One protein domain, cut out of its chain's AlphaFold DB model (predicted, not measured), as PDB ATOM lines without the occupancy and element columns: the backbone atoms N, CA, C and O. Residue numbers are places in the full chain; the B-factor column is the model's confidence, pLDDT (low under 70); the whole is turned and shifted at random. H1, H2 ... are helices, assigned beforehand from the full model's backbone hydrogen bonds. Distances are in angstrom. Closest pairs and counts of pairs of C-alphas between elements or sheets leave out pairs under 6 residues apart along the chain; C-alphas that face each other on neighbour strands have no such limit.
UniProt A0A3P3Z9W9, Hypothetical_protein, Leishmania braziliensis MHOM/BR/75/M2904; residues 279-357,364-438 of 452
ATOM      1  N   LYS A 279      51.813  -9.637 -29.698       76.81
ATOM      2  CA  LYS A 279      51.937  -9.143 -31.078       76.81
ATOM      3  C   LYS A 279      50.613  -9.247 -31.817       76.81
ATOM      4  O   LYS A 279      50.327  -8.378 -32.634       76.81
ATOM      5  N   ALA A 280      49.814 -10.275 -31.532       82.50
ATOM      6  CA  ALA A 280      48.484 -10.421 -32.110       82.50
ATOM      7  C   ALA A 280      47.553  -9.256 -31.728       82.50
ATOM      8  O   ALA A 280      46.915  -8.682 -32.608       82.50
ATOM      9  N   ALA A 281      47.540  -8.834 -30.458       80.69
ATOM     10  CA  ALA A 281      46.755  -7.683 -30.010       80.69
ATOM     11  C   ALA A 281      47.273  -6.375 -30.630       80.69
ATOM     12  O   ALA A 281      46.496  -5.595 -31.178       80.69
ATOM     13  N   ILE A 282      48.596  -6.166 -30.645       78.81
ATOM     14  CA  ILE A 282      49.210  -4.987 -31.281       78.81
ATOM     15  C   ILE A 282      48.855  -4.922 -32.774       78.81
ATOM     16  O   ILE A 282      48.524  -3.857 -33.301       78.81
ATOM     17  N   ARG A 283      48.932  -6.056 -33.479       86.19
ATOM     18  CA  ARG A 283      48.604  -6.144 -34.907       86.19
ATOM     19  C   ARG A 283      47.111  -5.951 -35.150       86.19
ATOM     20  O   ARG A 283      46.775  -5.272 -36.114       86.19
ATOM     21  N   ALA A 284      46.241  -6.450 -34.275       88.50
ATOM     22  CA  ALA A 284      44.799  -6.252 -34.381       88.50
ATOM     23  C   ALA A 284      44.447  -4.763 -34.286       88.50
ATOM     24  O   ALA A 284      43.766  -4.251 -35.168       88.50
ATOM     25  N   VAL A 285      45.016  -4.029 -33.318       85.19
ATOM     26  CA  VAL A 285      44.850  -2.564 -33.212       85.19
ATOM     27  C   VAL A 285      45.243  -1.859 -34.513       85.19
ATOM     28  O   VAL A 285      44.524  -0.983 -34.989       85.19
ATOM     29  N   ARG A 286      46.380  -2.232 -35.113       86.31
ATOM     30  CA  ARG A 286      46.831  -1.636 -36.383       86.31
ATOM     31  C   ARG A 286      45.876  -1.948 -37.529       86.31
ATOM     32  O   ARG A 286      45.538  -1.052 -38.296       86.31
ATOM     33  N   VAL A 287      45.434  -3.199 -37.639       89.12
ATOM     34  CA  VAL A 287      44.488  -3.613 -38.679       89.12
ATOM     35  C   VAL A 287      43.154  -2.886 -38.519       89.12
ATOM     36  O   VAL A 287      42.653  -2.380 -39.513       89.12
ATOM     37  N   LEU A 288      42.621  -2.754 -37.302       86.56
ATOM     38  CA  LEU A 288      41.374  -2.027 -37.029       86.56
ATOM     39  C   LEU A 288      41.473  -0.553 -37.439       86.56
ATOM     40  O   LEU A 288      40.610  -0.050 -38.155       86.56
ATOM     41  N   ARG A 289      42.569   0.122 -37.073       84.75
ATOM     42  CA  ARG A 289      42.808   1.519 -37.474       84.75
ATOM     43  C   ARG A 289      42.930   1.674 -38.990       84.75
ATOM     44  O   ARG A 289      42.369   2.605 -39.558       84.75
ATOM     45  N   ARG A 290      43.614   0.751 -39.671       85.81
ATOM     46  CA  ARG A 290      43.714   0.763 -41.142       85.81
ATOM     47  C   ARG A 290      42.393   0.444 -41.811       85.81
ATOM     48  O   ARG A 290      42.079   1.040 -42.830       85.81
ATOM     49  N   TRP A 291      41.622  -0.470 -41.244       85.19
ATOM     50  CA  TRP A 291      40.298  -0.808 -41.733       85.19
ATOM     51  C   TRP A 291      39.373   0.422 -41.675       85.19
ATOM     52  O   TRP A 291      38.763   0.764 -42.686       85.19
ATOM     53  N   GLN A 292      39.382   1.176 -40.566       80.69
ATOM     54  CA  GLN A 292      38.686   2.469 -40.469       80.69
ATOM     55  C   GLN A 292      39.147   3.458 -41.548       80.69
ATOM     56  O   GLN A 292      38.340   4.080 -42.236       80.69
ATOM     57  N   GLN A 293      40.458   3.582 -41.738       80.38
ATOM     58  CA  GLN A 293      41.015   4.586 -42.636       80.38
ATOM     59  C   GLN A 293      40.828   4.240 -44.125       80.38
ATOM     60  O   GLN A 293      40.547   5.121 -44.933       80.38
ATOM     61  N   GLN A 294      40.987   2.969 -44.503       82.62
ATOM     62  CA  GLN A 294      41.042   2.523 -45.901       82.62
ATOM     63  C   GLN A 294      39.708   1.976 -46.412       82.62
ATOM     64  O   GLN A 294      39.380   2.175 -47.581       82.62
ATOM     65  N   ILE A 295      38.946   1.286 -45.558       81.38
ATOM     66  CA  ILE A 295      37.691   0.632 -45.948       81.38
ATOM     67  C   ILE A 295      36.511   1.536 -45.613       81.38
ATOM     68  O   ILE A 295      35.725   1.869 -46.495       81.38
ATOM     69  N   VAL A 296      36.431   1.991 -44.362       76.88
ATOM     70  CA  VAL A 296      35.353   2.889 -43.920       76.88
ATOM     71  C   VAL A 296      35.560   4.321 -44.400       76.88
ATOM     72  O   VAL A 296      34.593   5.051 -44.593       76.88
ATOM     73  N   LYS A 297      36.817   4.718 -44.635       76.69
ATOM     74  CA  LYS A 297      37.209   6.085 -45.003       76.69
ATOM     75  C   LYS A 297      36.828   7.112 -43.929       76.69
ATOM     76  O   LYS A 297      36.408   8.221 -44.248       76.69
ATOM     77  N   CYS A 298      37.004   6.752 -42.657       70.06
ATOM     78  CA  CYS A 298      36.827   7.655 -41.520       70.06
ATOM     79  C   CYS A 298      38.151   7.932 -40.792       70.06
ATOM     80  O   CYS A 298      39.172   7.277 -41.026       70.06
ATOM     81  N   MET A 299      38.141   8.938 -39.912       64.25
ATOM     82  CA  MET A 299      39.282   9.209 -39.037       64.25
ATOM     83  C   MET A 299      39.497   8.009 -38.102       64.25
ATOM     84  O   MET A 299      38.553   7.603 -37.424       64.25
ATOM     85  N   PRO A 300      40.705   7.416 -38.064       67.69
ATOM     86  CA  PRO A 300      40.940   6.233 -37.252       67.69
ATOM     87  C   PRO A 300      40.925   6.598 -35.769       67.69
ATOM     88  O   PRO A 300      41.640   7.511 -35.347       67.69
ATOM     89  N   SER A 301      40.187   5.821 -34.979       66.81
ATOM     90  CA  SER A 301      40.142   5.970 -33.525       66.81
ATOM     91  C   SER A 301      41.526   5.754 -32.910       66.81
ATOM     92  O   SER A 301      42.423   5.120 -33.494       66.81
ATOM     93  N   THR A 302      41.721   6.284 -31.704       62.66
ATOM     94  CA  THR A 302      43.017   6.191 -31.021       62.66
ATOM     95  C   THR A 302      43.447   4.739 -30.753       62.66
ATOM     96  O   THR A 302      42.636   3.835 -30.565       62.66
ATOM     97  N   SER A 303      44.760   4.485 -30.680       64.06
ATOM     98  CA  SER A 303      45.262   3.165 -30.266       64.06
ATOM     99  C   SER A 303      44.819   2.782 -28.849       64.06
ATOM    100  O   SER A 303      44.666   1.597 -28.584       64.06
ATOM    101  N   ALA A 304      44.622   3.755 -27.953       59.38
ATOM    102  CA  ALA A 304      44.190   3.504 -26.577       59.38
ATOM    103  C   ALA A 304      42.765   2.940 -26.525       59.38
ATOM    104  O   ALA A 304      42.534   1.954 -25.829       59.38
ATOM    105  N   PHE A 305      41.859   3.503 -27.333       65.75
ATOM    106  CA  PHE A 305      40.508   2.979 -27.523       65.75
ATOM    107  C   PHE A 305      40.545   1.496 -27.922       65.75
ATOM    108  O   PHE A 305      40.046   0.640 -27.198       65.75
ATOM    109  N   TRP A 306      41.260   1.167 -28.999       72.56
ATOM    110  CA  TRP A 306      41.319  -0.209 -29.498       72.56
ATOM    111  C   TRP A 306      42.012  -1.194 -28.554       72.56
ATOM    112  O   TRP A 306      41.601  -2.350 -28.461       72.56
ATOM    113  N   VAL A 307      43.053  -0.757 -27.840       71.12
ATOM    114  CA  VAL A 307      43.701  -1.579 -26.807       71.12
ATOM    115  C   VAL A 307      42.726  -1.873 -25.668       71.12
ATOM    116  O   VAL A 307      42.686  -3.015 -25.211       71.12
ATOM    117  N   SER A 308      41.934  -0.889 -25.232       60.41
ATOM    118  CA  SER A 308      40.907  -1.085 -24.203       60.41
ATOM    119  C   SER A 308      39.880  -2.120 -24.648       60.41
ATOM    120  O   SER A 308      39.681  -3.115 -23.953       60.41
ATOM    121  N   SER A 309      39.304  -1.947 -25.842       70.31
ATOM    122  CA  SER A 309      38.269  -2.851 -26.357       70.31
ATOM    123  C   SER A 309      38.782  -4.284 -26.529       70.31
ATOM    124  O   SER A 309      38.091  -5.233 -26.175       70.31
ATOM    125  N   ILE A 310      40.013  -4.463 -27.025       77.19
ATOM    126  CA  ILE A 310      40.626  -5.795 -27.148       77.19
ATOM    127  C   ILE A 310      40.895  -6.407 -25.770       77.19
ATOM    128  O   ILE A 310      40.663  -7.597 -25.596       77.19
ATOM    129  N   SER A 311      41.363  -5.621 -24.797       66.00
ATOM    130  CA  SER A 311      41.721  -6.142 -23.470       66.00
ATOM    131  C   SER A 311      40.528  -6.800 -22.771       66.00
ATOM    132  O   SER A 311      40.675  -7.908 -22.270       66.00
ATOM    133  N   HIS A 312      39.335  -6.197 -22.844       65.88
ATOM    134  CA  HIS A 312      38.113  -6.785 -22.278       65.88
ATOM    135  C   HIS A 312      37.723  -8.131 -22.894       65.88
ATOM    136  O   HIS A 312      37.158  -8.982 -22.213       65.88
ATOM    137  N   LEU A 313      38.019  -8.343 -24.178       72.12
ATOM    138  CA  LEU A 313      37.731  -9.619 -24.835       72.12
ATOM    139  C   LEU A 313      38.674 -10.725 -24.360       72.12
ATOM    140  O   LEU A 313      38.293 -11.893 -24.328       72.12
ATOM    141  N   LEU A 314      39.907 -10.360 -24.011       71.69
ATOM    142  CA  LEU A 314      40.966 -11.301 -23.653       71.69
ATOM    143  C   LEU A 314      40.863 -11.836 -22.223       71.69
ATOM    144  O   LEU A 314      41.484 -12.858 -21.923       71.69
ATOM    145  N   ASP A 315      40.074 -11.179 -21.370       62.88
ATOM    146  CA  ASP A 315      39.864 -11.582 -19.978       62.88
ATOM    147  C   ASP A 315      38.985 -12.841 -19.846       62.88
ATOM    148  O   ASP A 315      38.991 -13.499 -18.807       62.88
ATOM    149  N   ALA A 316      38.272 -13.232 -20.909       66.88
ATOM    150  CA  ALA A 316      37.477 -14.455 -20.931       66.88
ATOM    151  C   ALA A 316      38.342 -15.732 -21.020       66.88
ATOM    152  O   ALA A 316      39.434 -15.750 -21.602       66.88
ATOM    153  N   ALA A 317      37.822 -16.842 -20.488       66.44
ATOM    154  CA  ALA A 317      38.453 -18.154 -20.622       66.44
ATOM    155  C   ALA A 317      38.331 -18.692 -22.061       66.44
ATOM    156  O   ALA A 317      37.335 -18.456 -22.752       66.44
ATOM    157  N   VAL A 318      39.340 -19.436 -22.523       69.50
ATOM    158  CA  VAL A 318      39.260 -20.171 -23.793       69.50
ATOM    159  C   VAL A 318      38.313 -21.356 -23.611       69.50
ATOM    160  O   VAL A 318      38.423 -22.101 -22.639       69.50
ATOM    161  N   GLY A 319      37.383 -21.527 -24.550       68.44
ATOM    162  CA  GLY A 319      36.378 -22.596 -24.512       68.44
ATOM    163  C   GLY A 319      35.109 -22.223 -23.741       68.44
ATOM    164  O   GLY A 319      34.147 -22.985 -23.744       68.44
ATOM    165  N   ASP A 320      35.063 -21.035 -23.129       75.62
ATOM    166  CA  ASP A 320      33.825 -20.491 -22.581       75.62
ATOM    167  C   ASP A 320      32.852 -20.164 -23.722       75.62
ATOM    168  O   ASP A 320      33.100 -19.275 -24.536       75.62
ATOM    169  N   ALA A 321      31.721 -20.870 -23.771       77.06
ATOM    170  CA  ALA A 321      30.689 -20.679 -24.787       77.06
ATOM    171  C   ALA A 321      30.083 -19.263 -24.777       77.06
ATOM    172  O   ALA A 321      29.494 -18.840 -25.773       77.06
ATOM    173  N   THR A 322      30.222 -18.520 -23.675       75.12
ATOM    174  CA  THR A 322      29.775 -17.124 -23.566       75.12
ATOM    175  C   THR A 322      30.828 -16.118 -24.038       75.12
ATOM    176  O   THR A 322      30.490 -14.966 -24.305       75.12
ATOM    177  N   SER A 323      32.084 -16.545 -24.223       80.69
ATOM    178  CA  SER A 323      33.161 -15.690 -24.722       80.69
ATOM    179  C   SER A 323      32.943 -15.329 -26.197       80.69
ATOM    180  O   SER A 323      32.900 -16.230 -27.045       80.69
ATOM    181  N   PRO A 324      32.900 -14.030 -26.560       82.56
ATOM    182  CA  PRO A 324      32.785 -13.609 -27.957       82.56
ATOM    183  C   PRO A 324      33.916 -14.147 -28.840       82.56
ATOM    184  O   PRO A 324      33.694 -14.465 -30.007       82.56
ATOM    185  N   LEU A 325      35.128 -14.295 -28.288       84.12
ATOM    186  CA  LEU A 325      36.276 -14.838 -29.020       84.12
ATOM    187  C   LEU A 325      36.112 -16.331 -29.312       84.12
ATOM    188  O   LEU A 325      36.438 -16.779 -30.412       84.12
ATOM    189  N   THR A 326      35.578 -17.094 -28.359       84.62
ATOM    190  CA  THR A 326      35.287 -18.521 -28.542       84.62
ATOM    191  C   THR A 326      34.157 -18.721 -29.548       84.62
ATOM    192  O   THR A 326      34.333 -19.456 -30.517       84.62
ATOM    193  N   GLN A 327      33.063 -17.964 -29.421       87.25
ATOM    194  CA  GLN A 327      31.970 -17.978 -30.398       87.25
ATOM    195  C   GLN A 327      32.447 -17.608 -31.806       87.25
ATOM    196  O   GLN A 327      32.027 -18.230 -32.786       87.25
ATOM    197  N   ARG A 328      33.340 -16.614 -31.928       89.38
ATOM    198  CA  ARG A 328      33.909 -16.222 -33.219       89.38
ATOM    199  C   ARG A 328      34.815 -17.307 -33.788       89.38
ATOM    200  O   ARG A 328      34.718 -17.591 -34.978       89.38
ATOM    201  N   ALA A 329      35.675 -17.918 -32.976       87.62
ATOM    202  CA  ALA A 329      36.538 -19.008 -33.420       87.62
ATOM    203  C   ALA A 329      35.719 -20.194 -33.967       87.62
ATOM    204  O   ALA A 329      36.034 -20.703 -35.045       87.62
ATOM    205  N   ASP A 330      34.610 -20.547 -33.309       87.12
ATOM    206  CA  ASP A 330      33.670 -21.568 -33.788       87.12
ATOM    207  C   ASP A 330      32.910 -21.132 -35.048       87.12
ATOM    208  O   ASP A 330      32.724 -21.912 -35.991       87.12
ATOM    209  N   ALA A 331      32.472 -19.869 -35.107       86.94
ATOM    210  CA  ALA A 331      31.824 -19.303 -36.286       86.94
ATOM    211  C   ALA A 331      32.749 -19.330 -37.509       86.94
ATOM    212  O   ALA A 331      32.297 -19.707 -38.586       86.94
ATOM    213  N   CYS A 332      34.044 -19.039 -37.346       86.62
ATOM    214  CA  CYS A 332      35.031 -19.127 -38.423       86.62
ATOM    215  C   CYS A 332      35.131 -20.538 -39.020       86.62
ATOM    216  O   CYS A 332      35.344 -20.680 -40.224       86.62
ATOM    217  N   GLY A 333      34.939 -21.584 -38.207       82.00
ATOM    218  CA  GLY A 333      34.883 -22.958 -38.701       82.00
ATOM    219  C   GLY A 333      33.644 -23.234 -39.553       82.00
ATOM    220  O   GLY A 333      33.756 -23.803 -40.641       82.00
ATOM    221  N   ARG A 334      32.473 -22.766 -39.108       85.50
ATOM    222  CA  ARG A 334      31.202 -22.908 -39.845       85.50
ATOM    223  C   ARG A 334      31.166 -22.061 -41.121       85.50
ATOM    224  O   ARG A 334      30.673 -22.515 -42.147       85.50
ATOM    225  N   GLN A 335      31.755 -20.870 -41.074       85.88
ATOM    226  CA  GLN A 335      31.799 -19.882 -42.157       85.88
ATOM    227  C   GLN A 335      33.077 -19.982 -43.003       85.88
ATOM    228  O   GLN A 335      33.482 -19.012 -43.640       85.88
ATOM    229  N   ARG A 336      33.736 -21.149 -43.047       86.44
ATOM    230  CA  ARG A 336      35.017 -21.333 -43.755       86.44
ATOM    231  C   ARG A 336      35.007 -20.778 -45.184       86.44
ATOM    232  O   ARG A 336      35.958 -20.110 -45.582       86.44
ATOM    233  N   ARG A 337      33.972 -21.117 -45.965       85.38
ATOM    234  CA  ARG A 337      33.853 -20.724 -47.384       85.38
ATOM    235  C   ARG A 337      33.620 -19.225 -47.528       85.38
ATOM    236  O   ARG A 337      34.253 -18.591 -48.356       85.38
ATOM    237  N   GLU A 338      32.758 -18.692 -46.674       85.81
ATOM    238  CA  GLU A 338      32.421 -17.276 -46.569       85.81
ATOM    239  C   GLU A 338      33.656 -16.419 -46.242       85.81
ATOM    240  O   GLU A 338      33.930 -15.424 -46.914       85.81
ATOM    241  N   LEU A 339      34.444 -16.824 -45.247       85.56
ATOM    242  CA  LEU A 339      35.632 -16.088 -44.807       85.56
ATOM    243  C   LEU A 339      36.885 -16.384 -45.643       85.56
ATOM    244  O   LEU A 339      37.946 -15.828 -45.348       85.56
ATOM    245  N   GLU A 340      36.772 -17.246 -46.660       88.31
ATOM    246  CA  GLU A 340      37.867 -17.695 -47.528       88.31
ATOM    247  C   GLU A 340      39.071 -18.247 -46.737       88.31
ATOM    248  O   GLU A 340      40.237 -17.971 -47.029       88.31
ATOM    249  N   MET A 341      38.787 -19.027 -45.688       88.00
ATOM    250  CA  MET A 341      39.806 -19.607 -44.810       88.00
ATOM    251  C   MET A 341      40.278 -20.980 -45.292       88.00
ATOM    252  O   MET A 341      39.507 -21.807 -45.800       88.00
ATOM    253  N   SER A 342      41.566 -21.262 -45.084       88.69
ATOM    254  CA  SER A 342      42.132 -22.573 -45.396       88.69
ATOM    255  C   SER A 342      41.684 -23.626 -44.380       88.69
ATOM    256  O   SER A 342      41.357 -23.333 -43.229       88.69
ATOM    257  N   GLU A 343      41.700 -24.892 -44.792       86.50
ATOM    258  CA  GLU A 343      41.318 -26.000 -43.912       86.50
ATOM    259  C   GLU A 343      42.245 -26.140 -42.701       86.50
ATOM    260  O   GLU A 343      41.794 -26.439 -41.599       86.50
ATOM    261  N   VAL A 344      43.535 -25.859 -42.895       85.69
ATOM    262  CA  VAL A 344      44.549 -25.883 -41.835       85.69
ATOM    263  C   VAL A 344      44.251 -24.816 -40.776       85.69
ATOM    264  O   VAL A 344      44.347 -25.091 -39.583       85.69
ATOM    265  N   GLN A 345      43.825 -23.620 -41.197       87.25
ATOM    266  CA  GLN A 345      43.459 -22.532 -40.283       87.25
ATOM    267  C   GLN A 345      42.234 -22.882 -39.441       87.25
ATOM    268  O   GLN A 345      42.244 -22.679 -38.230       87.25
ATOM    269  N   VAL A 346      41.199 -23.441 -40.068       85.88
ATOM    270  CA  VAL A 346      39.979 -23.853 -39.365       85.88
ATOM    271  C   VAL A 346      40.272 -24.966 -38.362       85.88
ATOM    272  O   VAL A 346      39.892 -24.841 -37.202       85.88
ATOM    273  N   ARG A 347      41.015 -26.007 -38.764       83.75
ATOM    274  CA  ARG A 347      41.402 -27.098 -37.853       83.75
ATOM    275  C   ARG A 347      42.203 -26.588 -36.654       83.75
ATOM    276  O   ARG A 347      41.982 -27.055 -35.540       83.75
ATOM    277  N   HIS A 348      43.089 -25.612 -36.861       83.81
ATOM    278  CA  HIS A 348      43.841 -25.002 -35.765       83.81
ATOM    279  C   HIS A 348      42.933 -24.237 -34.788       83.81
ATOM    280  O   HIS A 348      43.073 -24.406 -33.578       83.81
ATOM    281  N   LEU A 349      41.962 -23.453 -35.278       84.88
ATOM    282  CA  LEU A 349      40.990 -22.771 -34.410       84.88
ATOM    283  C   LEU A 349      40.121 -23.758 -33.627       84.88
ATOM    284  O   LEU A 349      39.942 -23.583 -32.425       84.88
ATOM    285  N   SER A 350      39.639 -24.823 -34.270       82.62
ATOM    286  CA  SER A 350      38.870 -25.866 -33.584       82.62
ATOM    287  C   SER A 350      39.690 -26.546 -32.486       82.62
ATOM    288  O   SER A 350      39.172 -26.768 -31.398       82.62
ATOM    289  N   SER A 351      40.987 -26.791 -32.723       79.19
ATOM    290  CA  SER A 351      41.876 -27.375 -31.707       79.19
ATOM    291  C   SER A 351      42.125 -26.460 -30.503       79.19
ATOM    292  O   SER A 351      42.390 -26.950 -29.411       79.19
ATOM    293  N   ILE A 352      42.019 -25.140 -30.690       77.94
ATOM    294  CA  ILE A 352      42.120 -24.156 -29.607       77.94
ATOM    295  C   ILE A 352      40.860 -24.184 -28.731       77.94
ATOM    296  O   ILE A 352      40.959 -24.147 -27.507       77.94
ATOM    297  N   VAL A 353      39.676 -24.243 -29.349       75.81
ATOM    298  CA  VAL A 353      38.393 -24.147 -28.634       75.81
ATOM    299  C   VAL A 353      38.008 -25.456 -27.935       75.81
ATOM    300  O   VAL A 353      37.486 -25.427 -26.823       75.81
ATOM    301  N   GLN A 354      38.285 -26.608 -28.548       70.56
ATOM    302  CA  GLN A 354      37.816 -27.924 -28.097       70.56
ATOM    303  C   GLN A 354      38.839 -28.639 -27.201       70.56
ATOM    304  O   GLN A 354      39.223 -29.759 -27.502       70.56
ATOM    305  N   SER A 355      39.317 -28.002 -26.127       57.50
ATOM    306  CA  SER A 355      40.457 -28.457 -25.296       57.50
ATOM    307  C   SER A 355      40.330 -29.827 -24.572       57.50
ATOM    308  O   SER A 355      41.020 -30.029 -23.581       57.50
ATOM    309  N   ASP A 356      39.557 -30.806 -25.062       45.66
ATOM    310  CA  ASP A 356      39.517 -32.169 -24.521       45.66
ATOM    311  C   ASP A 356      39.583 -33.283 -25.583       45.66
ATOM    312  O   ASP A 356      38.836 -33.321 -26.558       45.66
ATOM    313  N   THR A 357      40.449 -34.261 -25.282       43.62
ATOM    314  CA  THR A 357      40.627 -35.603 -25.874       43.62
ATOM    315  C   THR A 357      41.258 -35.710 -27.280       43.62
ATOM    316  O   THR A 357      40.642 -35.436 -28.301       43.62
ATOM    317  N   GLY A 364      50.637 -28.232 -36.071       60.91
ATOM    318  CA  GLY A 364      50.635 -26.837 -35.639       60.91
ATOM    319  C   GLY A 364      50.946 -25.896 -36.803       60.91
ATOM    320  O   GLY A 364      51.833 -26.170 -37.611       60.91
ATOM    321  N   LEU A 365      50.225 -24.775 -36.891       68.81
ATOM    322  CA  LEU A 365      50.582 -23.693 -37.811       68.81
ATOM    323  C   LEU A 365      51.956 -23.117 -37.434       68.81
ATOM    324  O   LEU A 365      52.267 -23.013 -36.242       68.81
ATOM    325  N   PRO A 366      52.765 -22.668 -38.410       74.62
ATOM    326  CA  PRO A 366      53.969 -21.915 -38.096       74.62
ATOM    327  C   PRO A 366      53.599 -20.648 -37.301       74.62
ATOM    328  O   PRO A 366      52.545 -20.047 -37.532       74.62
ATOM    329  N   PRO A 367      54.458 -20.179 -36.382       65.69
ATOM    330  CA  PRO A 367      54.094 -19.177 -35.374       65.69
ATOM    331  C   PRO A 367      53.652 -17.835 -35.972       65.69
ATOM    332  O   PRO A 367      52.759 -17.166 -35.447       65.69
ATOM    333  N   GLY A 368      54.224 -17.449 -37.118       71.88
ATOM    334  CA  GLY A 368      53.801 -16.256 -37.853       71.88
ATOM    335  C   GLY A 368      52.376 -16.363 -38.406       71.88
ATOM    336  O   GLY A 368      51.651 -15.367 -38.412       71.88
ATOM    337  N   GLU A 369      51.963 -17.560 -38.825       81.06
ATOM    338  CA  GLU A 369      50.608 -17.836 -39.304       81.06
ATOM    339  C   GLU A 369      49.624 -18.014 -38.152       81.06
ATOM    340  O   GLU A 369      48.519 -17.485 -38.238       81.06
ATOM    341  N   ALA A 370      50.041 -18.637 -37.046       80.31
ATOM    342  CA  ALA A 370      49.251 -18.710 -35.818       80.31
ATOM    343  C   ALA A 370      48.961 -17.305 -35.262       80.31
ATOM    344  O   ALA A 370      47.808 -16.942 -35.050       80.31
ATOM    345  N   THR A 371      49.986 -16.449 -35.145       83.12
ATOM    346  CA  THR A 371      49.821 -15.042 -34.732       83.12
ATOM    347  C   THR A 371      48.870 -14.301 -35.671       83.12
ATOM    348  O   THR A 371      48.007 -13.547 -35.224       83.12
ATOM    349  N   LYS A 372      49.014 -14.505 -36.987       88.75
ATOM    350  CA  LYS A 372      48.167 -13.871 -38.003       88.75
ATOM    351  C   LYS A 372      46.708 -14.323 -37.882       88.75
ATOM    352  O   LYS A 372      45.811 -13.489 -37.951       88.75
ATOM    353  N   LEU A 373      46.479 -15.613 -37.669       88.81
ATOM    354  CA  LEU A 373      45.157 -16.202 -37.491       88.81
ATOM    355  C   LEU A 373      44.485 -15.715 -36.199       88.81
ATOM    356  O   LEU A 373      43.329 -15.313 -36.225       88.81
ATOM    357  N   LEU A 374      45.225 -15.643 -35.092       89.38
ATOM    358  CA  LEU A 374      44.726 -15.087 -33.831       89.38
ATOM    359  C   LEU A 374      44.425 -13.589 -33.946       89.38
ATOM    360  O   LEU A 374      43.401 -13.118 -33.462       89.38
ATOM    361  N   THR A 375      45.264 -12.846 -34.672       91.31
ATOM    362  CA  THR A 375      44.998 -11.439 -35.003       91.31
ATOM    363  C   THR A 375      43.694 -11.291 -35.798       91.31
ATOM    364  O   THR A 375      42.925 -10.364 -35.542       91.31
ATOM    365  N   PHE A 376      43.423 -12.196 -36.745       92.25
ATOM    366  CA  PHE A 376      42.174 -12.211 -37.511       92.25
ATOM    367  C   PHE A 376      40.957 -12.467 -36.618       92.25
ATOM    368  O   PHE A 376      39.965 -11.744 -36.723       92.25
ATOM    369  N   VAL A 377      41.034 -13.443 -35.707       92.06
ATOM    370  CA  VAL A 377      39.949 -13.722 -34.751       92.06
ATOM    371  C   VAL A 377      39.676 -12.497 -33.881       92.06
ATOM    372  O   VAL A 377      38.532 -12.062 -33.814       92.06
ATOM    373  N   LEU A 378      40.710 -11.868 -33.312       90.81
ATOM    374  CA  LEU A 378      40.555 -10.640 -32.519       90.81
ATOM    375  C   LEU A 378      39.895  -9.518 -33.324       90.81
ATOM    376  O   LEU A 378      38.892  -8.954 -32.902       90.81
ATOM    377  N   THR A 379      40.433  -9.227 -34.509       90.50
ATOM    378  CA  THR A 379      39.948  -8.136 -35.368       90.50
ATOM    379  C   THR A 379      38.495  -8.372 -35.783       90.50
ATOM    380  O   THR A 379      37.665  -7.477 -35.656       90.50
ATOM    381  N   SER A 380      38.167  -9.579 -36.251       90.06
ATOM    382  CA  SER A 380      36.812  -9.906 -36.706       90.06
ATOM    383  C   SER A 380      35.798  -9.949 -35.561       90.06
ATOM    384  O   SER A 380      34.666  -9.524 -35.759       90.06
ATOM    385  N   THR A 381      36.200 -10.376 -34.358       89.25
ATOM    386  CA  THR A 381      35.339 -10.330 -33.161       89.25
ATOM    387  C   THR A 381      35.000  -8.892 -32.792       89.25
ATOM    388  O   THR A 381      33.834  -8.565 -32.606       89.25
ATOM    389  N   VAL A 382      36.006  -8.012 -32.743       86.56
ATOM    390  CA  VAL A 382      35.819  -6.588 -32.425       86.56
ATOM    391  C   VAL A 382      34.905  -5.911 -33.451       86.56
ATOM    392  O   VAL A 382      33.974  -5.211 -33.063       86.56
ATOM    393  N   LEU A 383      35.119  -6.147 -34.751       85.56
ATOM    394  CA  LEU A 383      34.261  -5.590 -35.806       85.56
ATOM    395  C   LEU A 383      32.828  -6.129 -35.734       85.56
ATOM    396  O   LEU A 383      31.882  -5.364 -35.906       85.56
ATOM    397  N   GLN A 384      32.654  -7.422 -35.449       84.19
ATOM    398  CA  GLN A 384      31.328  -8.010 -35.282       84.19
ATOM    399  C   GLN A 384      30.600  -7.380 -34.091       84.19
ATOM    400  O   GLN A 384      29.470  -6.927 -34.245       84.19
ATOM    401  N   LEU A 385      31.262  -7.266 -32.938       80.69
ATOM    402  CA  LEU A 385      30.689  -6.617 -31.761       80.69
ATOM    403  C   LEU A 385      30.358  -5.147 -32.019       80.69
ATOM    404  O   LEU A 385      29.350  -4.668 -31.504       80.69
ATOM    405  N   ALA A 386      31.163  -4.441 -32.816       76.62
ATOM    406  CA  ALA A 386      30.914  -3.045 -33.163       76.62
ATOM    407  C   ALA A 386      29.692  -2.903 -34.082       76.62
ATOM    408  O   ALA A 386      28.977  -1.911 -34.030       76.62
ATOM    409  N   ALA A 387      29.408  -3.907 -34.908       76.38
ATOM    410  CA  ALA A 387      28.214  -3.899 -35.741       76.38
ATOM    411  C   ALA A 387      26.945  -4.316 -34.984       76.38
ATOM    412  O   ALA A 387      25.868  -3.823 -35.307       76.38
ATOM    413  N   THR A 388      27.043  -5.215 -33.997       76.56
ATOM    414  CA  THR A 388      25.856  -5.839 -33.379       76.56
ATOM    415  C   THR A 388      25.505  -5.333 -31.984       76.56
ATOM    416  O   THR A 388      24.393  -5.582 -31.528       76.56
ATOM    417  N   SER A 389      26.426  -4.684 -31.272       71.12
ATOM    418  CA  SER A 389      26.208  -4.309 -29.867       71.12
ATOM    419  C   SER A 389      25.692  -2.868 -29.735       71.12
ATOM    420  O   SER A 389      26.096  -2.004 -30.519       71.12
ATOM    421  N   PRO A 390      24.840  -2.575 -28.734       69.19
ATOM    422  CA  PRO A 390      24.398  -1.211 -28.459       69.19
ATOM    423  C   PRO A 390      25.557  -0.341 -27.946       69.19
ATOM    424  O   PRO A 390      26.507  -0.841 -27.336       69.19
ATOM    425  N   LEU A 391      25.453   0.975 -28.167       64.62
ATOM    426  CA  LEU A 391      26.458   1.974 -27.777       64.62
ATOM    427  C   LEU A 391      26.783   1.921 -26.274       64.62
ATOM    428  O   LEU A 391      27.950   1.993 -25.895       64.62
ATOM    429  N   ASP A 392      25.776   1.693 -25.430       60.97
ATOM    430  CA  ASP A 392      25.937   1.634 -23.971       60.97
ATOM    431  C   ASP A 392      26.798   0.447 -23.516       60.97
ATOM    432  O   ASP A 392      27.633   0.585 -22.622       60.97
ATOM    433  N   ALA A 393      26.670  -0.706 -24.184       62.59
ATOM    434  CA  ALA A 393      27.498  -1.880 -23.905       62.59
ATOM    435  C   ALA A 393      28.965  -1.658 -24.316       62.59
ATOM    436  O   ALA A 393      29.878  -2.155 -23.661       62.59
ATOM    437  N   TRP A 394      29.200  -0.874 -25.373       60.75
ATOM    438  CA  TRP A 394      30.543  -0.481 -25.811       60.75
ATOM    439  C   TRP A 394      31.187   0.566 -24.904       60.75
ATOM    440  O   TRP A 394      32.386   0.491 -24.629       60.75
ATOM    441  N   ASN A 395      30.407   1.535 -24.432       53.53
ATOM    442  CA  ASN A 395      30.891   2.584 -23.540       53.53
ATOM    443  C   ASN A 395      31.205   2.033 -22.143       53.53
ATOM    444  O   ASN A 395      32.225   2.399 -21.566       53.53
ATOM    445  N   GLY A 396      30.407   1.081 -21.641       48.25
ATOM    446  CA  GLY A 396      30.683   0.380 -20.380       48.25
ATOM    447  C   GLY A 396      31.969  -0.461 -20.389       48.25
ATOM    448  O   GLY A 396      32.511  -0.757 -19.328       48.25
ATOM    449  N   ALA A 397      32.485  -0.803 -21.574       48.94
ATOM    450  CA  ALA A 397      33.697  -1.600 -21.780       48.94
ATOM    451  C   ALA A 397      34.905  -0.770 -22.271       48.94
ATOM    452  O   ALA A 397      35.836  -1.311 -22.863       48.94
ATOM    453  N   ASN A 398      34.913   0.557 -22.108       46.09
ATOM    454  CA  ASN A 398      36.069   1.376 -22.482       46.09
ATOM    455  C   ASN A 398      36.545   2.241 -21.309       46.09
ATOM    456  O   ASN A 398      35.949   3.255 -20.965       46.09
ATOM    457  N   TYR A 399      37.686   1.855 -20.728       42.56
ATOM    458  CA  TYR A 399      38.242   2.405 -19.484       42.56
ATOM    459  C   TYR A 399      38.702   3.872 -19.545       42.56
ATOM    460  O   TYR A 399      39.016   4.462 -18.511       42.56
ATOM    461  N   PHE A 400      38.809   4.465 -20.737       40.94
ATOM    462  CA  PHE A 400      39.480   5.758 -20.925       40.94
ATOM    463  C   PHE A 400      38.557   6.975 -20.936       40.94
ATOM    464  O   PHE A 400      39.049   8.085 -21.135       40.94
ATOM    465  N   LEU A 401      37.253   6.806 -20.711       35.50
ATOM    466  CA  LEU A 401      36.310   7.920 -20.765       35.50
ATOM    467  C   LEU A 401      35.435   7.937 -19.502       35.50
ATOM    468  O   LEU A 401      34.652   7.012 -19.300       35.50
ATOM    469  N   PRO A 402      35.563   8.948 -18.618       37.25
ATOM    470  CA  PRO A 402      34.594   9.131 -17.546       37.25
ATOM    471  C   PRO A 402      33.210   9.447 -18.144       37.25
ATOM    472  O   PRO A 402      33.140  10.207 -19.110       37.25
ATOM    473  N   PRO A 403      32.117   8.914 -17.564       39.44
ATOM    474  CA  PRO A 403      30.754   9.096 -18.082       39.44
ATOM    475  C   PRO A 403      30.297  10.565 -18.124       39.44
ATOM    476  O   PRO A 403      29.397  10.906 -18.880       39.44
ATOM    477  N   GLU A 404      30.939  11.444 -17.354       36.50
ATOM    478  CA  GLU A 404      30.549  12.849 -17.146       36.50
ATOM    479  C   GLU A 404      31.183  13.845 -18.141       36.50
ATOM    480  O   GLU A 404      30.805  15.010 -18.150       36.50
ATOM    481  N   LEU A 405      32.131  13.414 -18.987       37.16
ATOM    482  CA  LEU A 405      32.758  14.247 -20.039       37.16
ATOM    483  C   LEU A 405      32.358  13.796 -21.458       37.16
ATOM    484  O   LEU A 405      33.051  14.075 -22.439       37.16
ATOM    485  N   PHE A 406      31.259  13.046 -21.567       41.50
ATOM    486  CA  PHE A 406      30.735  12.505 -22.820       41.50
ATOM    487  C   PHE A 406      29.886  13.548 -23.564       41.50
ATOM    488  O   PHE A 406      28.659  13.480 -23.592       41.50
ATOM    489  N   ASP A 407      30.544  14.486 -24.239       36.03
ATOM    490  CA  ASP A 407      29.880  15.395 -25.180       36.03
ATOM    491  C   ASP A 407      29.609  14.675 -26.519       36.03
ATOM    492  O   ASP A 407      30.242  14.982 -27.520       36.03
ATOM    493  N   GLY A 408      28.738  13.654 -26.530       38.81
ATOM    494  CA  GLY A 408      27.954  13.147 -27.684       38.81
ATOM    495  C   GLY A 408      28.604  12.942 -29.074       38.81
ATOM    496  O   GLY A 408      27.887  12.845 -30.071       38.81
ATOM    497  N   SER A 409      29.933  12.941 -29.192       43.47
ATOM    498  CA  SER A 409      30.664  12.822 -30.459       43.47
ATOM    499  C   SER A 409      31.956  12.021 -30.284       43.47
ATOM    500  O   SER A 409      33.039  12.440 -30.698       43.47
ATOM    501  N   THR A 410      31.876  10.885 -29.595       54.84
ATOM    502  CA  THR A 410      33.061  10.058 -29.322       54.84
ATOM    503  C   THR A 410      33.483   9.225 -30.533       54.84
ATOM    504  O   THR A 410      32.657   8.833 -31.357       54.84
ATOM    505  N   ASP A 411      34.779   8.893 -30.609       54.03
ATOM    506  CA  ASP A 411      35.348   7.927 -31.566       54.03
ATOM    507  C   ASP A 411      34.521   6.626 -31.644       54.03
ATOM    508  O   ASP A 411      34.402   6.045 -32.721       54.03
ATOM    509  N   ALA A 412      33.947   6.184 -30.515       57.22
ATOM    510  CA  ALA A 412      33.109   4.994 -30.406       57.22
ATOM    511  C   ALA A 412      31.745   5.187 -31.076       57.22
ATOM    512  O   ALA A 412      31.314   4.337 -31.844       57.22
ATOM    513  N   GLU A 413      31.079   6.313 -30.837       61.56
ATOM    514  CA  GLU A 413      29.784   6.619 -31.440       61.56
ATOM    515  C   GLU A 413      29.891   6.841 -32.954       61.56
ATOM    516  O   GLU A 413      29.083   6.312 -33.719       61.56
ATOM    517  N   VAL A 414      30.929   7.552 -33.405       60.62
ATOM    518  CA  VAL A 414      31.231   7.716 -34.834       60.62
ATOM    519  C   VAL A 414      31.552   6.365 -35.470       60.62
ATOM    520  O   VAL A 414      30.999   6.044 -36.523       60.62
ATOM    521  N   LEU A 415      32.395   5.543 -34.837       65.88
ATOM    522  CA  LEU A 415      32.670   4.176 -35.280       65.88
ATOM    523  C   LEU A 415      31.380   3.356 -35.379       65.88
ATOM    524  O   LEU A 415      31.106   2.830 -36.448       65.88
ATOM    525  N   LEU A 416      30.583   3.259 -34.315       67.12
ATOM    526  CA  LEU A 416      29.395   2.403 -34.256       67.12
ATOM    527  C   LEU A 416      28.325   2.840 -35.261       67.12
ATOM    528  O   LEU A 416      27.821   1.997 -36.001       67.12
ATOM    529  N   ARG A 417      28.054   4.147 -35.389       67.00
ATOM    530  CA  ARG A 417      27.141   4.663 -36.425       67.00
ATOM    531  C   ARG A 417      27.631   4.312 -37.830       67.00
ATOM    532  O   ARG A 417      26.837   3.933 -38.687       67.00
ATOM    533  N   THR A 418      28.940   4.398 -38.065       65.69
ATOM    534  CA  THR A 418      29.519   4.076 -39.377       65.69
ATOM    535  C   THR A 418      29.553   2.561 -39.641       65.69
ATOM    536  O   THR A 418      29.319   2.126 -40.764       65.69
ATOM    537  N   MET A 419      29.769   1.741 -38.608       66.94
ATOM    538  CA  MET A 419      29.714   0.273 -38.674       66.94
ATOM    539  C   MET A 419      28.302  -0.246 -38.957       66.94
ATOM    540  O   MET A 419      28.152  -1.197 -39.715       66.94
ATOM    541  N   GLN A 420      27.284   0.367 -38.349       70.25
ATOM    542  CA  GLN A 420      25.878  -0.016 -38.503       70.25
ATOM    543  C   GLN A 420      25.284   0.466 -39.837       70.25
ATOM    544  O   GLN A 420      24.395  -0.182 -40.383       70.25
ATOM    545  N   GLY A 421      25.782   1.587 -40.374       61.47
ATOM    546  CA  GLY A 421      25.327   2.164 -41.644       61.47
ATOM    547  C   GLY A 421      25.988   1.585 -42.902       61.47
ATOM    548  O   GLY A 421      25.491   1.800 -44.006       61.47
ATOM    549  N   CYS A 422      27.097   0.854 -42.771       58.50
ATOM    550  CA  CYS A 422      27.799   0.231 -43.892       58.50
ATOM    551  C   CYS A 422      27.630  -1.296 -43.883       58.50
ATOM    552  O   CYS A 422      27.634  -1.926 -42.830       58.50
ATOM    553  N   THR A 423      27.650  -1.937 -45.057       50.81
ATOM    554  CA  THR A 423      27.806  -3.404 -45.228       50.81
ATOM    555  C   THR A 423      29.180  -3.935 -44.755       50.81
ATOM    556  O   THR A 423      29.584  -5.049 -45.083       50.81
ATOM    557  N   GLY A 424      29.912  -3.138 -43.969       52.28
ATOM    558  CA  GLY A 424      31.329  -3.262 -43.653       52.28
ATOM    559  C   GLY A 424      31.783  -4.234 -42.552       52.28
ATOM    560  O   GLY A 424      32.997  -4.398 -42.453       52.28
ATOM    561  N   PRO A 425      30.957  -4.933 -41.741       59.66
ATOM    562  CA  PRO A 425      31.522  -5.848 -40.739       59.66
ATOM    563  C   PRO A 425      32.171  -7.102 -41.349       59.66
ATOM    564  O   PRO A 425      32.811  -7.879 -40.638       59.66
ATOM    565  N   TYR A 426      32.020  -7.317 -42.658       69.56
ATOM    566  CA  TYR A 426      32.485  -8.521 -43.329       69.56
ATOM    567  C   TYR A 426      33.980  -8.461 -43.673       69.56
ATOM    568  O   TYR A 426      34.395  -8.096 -44.774       69.56
ATOM    569  N   LEU A 427      34.813  -8.828 -42.701       82.94
ATOM    570  CA  LEU A 427      36.252  -8.984 -42.885       82.94
ATOM    571  C   LEU A 427      36.586 -10.423 -43.319       82.94
ATOM    572  O   LEU A 427      36.658 -11.321 -42.480       82.94
ATOM    573  N   THR A 428      36.833 -10.645 -44.615       87.88
ATOM    574  CA  THR A 428      37.364 -11.929 -45.116       87.88
ATOM    575  C   THR A 428      38.850 -12.086 -44.795       87.88
ATOM    576  O   THR A 428      39.571 -11.104 -44.582       87.88
ATOM    577  N   PHE A 429      39.348 -13.325 -44.779       87.06
ATOM    578  CA  PHE A 429      40.755 -13.591 -44.486       87.06
ATOM    579  C   PHE A 429      41.735 -12.958 -45.503       87.06
ATOM    580  O   PHE A 429      42.793 -12.471 -45.078       87.06
ATOM    581  N   PRO A 430      41.434 -12.880 -46.817       88.56
ATOM    582  CA  PRO A 430      42.272 -12.162 -47.782       88.56
ATOM    583  C   PRO A 430      42.284 -10.645 -47.577       88.56
ATOM    584  O   PRO A 430      43.365 -10.051 -47.583       88.56
ATOM    585  N   LEU A 431      41.124 -10.029 -47.316       86.94
ATOM    586  CA  LEU A 431      41.034  -8.596 -47.015       86.94
ATOM    587  C   LEU A 431      41.794  -8.256 -45.729       86.94
ATOM    588  O   LEU A 431      42.571  -7.307 -45.673       86.94
ATOM    589  N   PHE A 432      41.650  -9.084 -44.697       91.00
ATOM    590  CA  PHE A 432      42.475  -8.982 -43.501       91.00
ATOM    591  C   PHE A 432      43.971  -9.113 -43.820       91.00
ATOM    592  O   PHE A 432      44.797  -8.356 -43.313       91.00
ATOM    593  N   SER A 433      44.339 -10.074 -44.668       88.69
ATOM    594  CA  SER A 433      45.732 -10.351 -45.013       88.69
ATOM    595  C   SER A 433      46.423  -9.188 -45.724       88.69
ATOM    596  O   SER A 433      47.624  -9.007 -45.512       88.69
ATOM    597  N   SER A 434      45.701  -8.414 -46.540       88.19
ATOM    598  CA  SER A 434      46.242  -7.206 -47.176       88.19
ATOM    599  C   SER A 434      46.488  -6.106 -46.138       88.19
ATOM    600  O   SER A 434      47.609  -5.602 -46.040       88.19
ATOM    601  N   LEU A 435      45.507  -5.834 -45.269       86.50
ATOM    602  CA  LEU A 435      45.619  -4.857 -44.175       86.50
ATOM    603  C   LEU A 435      46.731  -5.217 -43.177       86.50
ATOM    604  O   LEU A 435      47.425  -4.341 -42.654       86.50
ATOM    605  N   TYR A 436      46.931  -6.513 -42.934       86.00
ATOM    606  CA  TYR A 436      47.951  -7.050 -42.039       86.00
ATOM    607  C   TYR A 436      49.383  -6.887 -42.576       86.00
ATOM    608  O   TYR A 436      50.312  -6.704 -41.790       86.00
ATOM    609  N   ARG A 437      49.583  -6.960 -43.902       81.31
ATOM    610  CA  ARG A 437      50.912  -6.875 -44.542       81.31
ATOM    611  C   ARG A 437      51.410  -5.442 -44.760       81.31
ATOM    612  O   ARG A 437      52.612  -5.273 -44.938       81.31
ATOM    613  N   ALA A 438      50.536  -4.434 -44.729       66.75
ATOM    614  CA  ALA A 438      50.937  -3.045 -44.971       66.75
ATOM    615  C   ALA A 438      51.978  -2.550 -43.940       66.75
ATOM    616  O   ALA A 438      51.883  -2.826 -42.735       66.75
TER     617      ALA A 438
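AT A GLANCE: This is residues 279 to 357 and 364 to 438 of the 452 residues of the protein "Hypothetical_protein" of Leishmania braziliensis MHOM/BR/75/M2904 (UniProt A0A3P3Z9W9). One long helix, H5, runs through the middle of an elongated helical body, with H1 and H3 crossing it and H7 packed across its last turns. H2 and H8 pack chiefly on H1, while the hairpin of H3 and H4 lies toward one end of the body and H6, H7 and the long loop of residues 396 to 410 toward the other. The printed part has 154 residues, with eight named helices, H1 to H8 in chain order, and no named strand; the class is all helix, and the packing is mostly crossed. The whole is compact, with a radius of gyration of the C-alphas of 15.5 A and spans of 51 by 30 by 26 A.

IN THESE COORDINATES: H1, residues 279 to 296, begins with C-alpha 279 at (51.937, -9.143, -31.078), is 24.2 A long and has a kink of 26 degrees near residue 290. H2 is residues 303 to 314, H3 residues 324 to 334 and H4 residues 343 to 353. H5, residues 367 to 388, is 31.3 A long, with C-alpha 367 at (54.094, -19.177, -35.374). H6 is residues 391 to 395, H7 residues 411 to 421 and H8 residues 429 to 437, with C-alpha 437 at (50.912, -6.875, -44.542).

HOW THE PARTS SIT: H5 is the hub, touching five helices. Its residues 371 to 379 touch H1 at a steep tilt of 49 degrees, the same way; the closest C-alphas, of Ala 280 and Thr 375, are 4.6 A apart. H3 and H5 touch about perpendicular, at 74 degrees, with the C-alphas of Arg 328 and Thr 381 closest at 6.1 A. H5 touches H7 with residues 383 to 388 alone, at 79 degrees; the closest C-alphas, of Ala 387 and Gln 420, are 5.3 A apart. H2 and H8 each only just touch H5, with 3 pairs of C-alphas within 8 A. H1 touches H2, closest at the C-alphas of Val 285 and Trp 306, 5.6 A, and H8, at those of Val 287 and Leu 435, 5.7 A. H3 and H4 form a helical hairpin, opposite ways at 35.4 degrees, only just steep; the C-alphas of Gly 333 and Val 346 are closest, at 5.2 A. H6 touches H7, closest at the C-alphas of Leu 391 and Glu 413, 6.8 A. H4 and H7 are apart. Every O i to N i+4 pair is within hydrogen-bond range in H3 to H8, against 13 of 14 in H1 and 7 of 8 in H2.

THE WHOLE: The two C-alphas farthest apart, of Thr 357 and Asp 407, are 52.1 A apart. Residues 358 to 363 are not printed, and C-alphas 357 and 364 are 16.5 A apart across the cut. The link from H6 to H7 is long, with 15 residues. Mean pLDDT of the printed part is 73.2; 58 residues are under 70, among them residues 390 to 419.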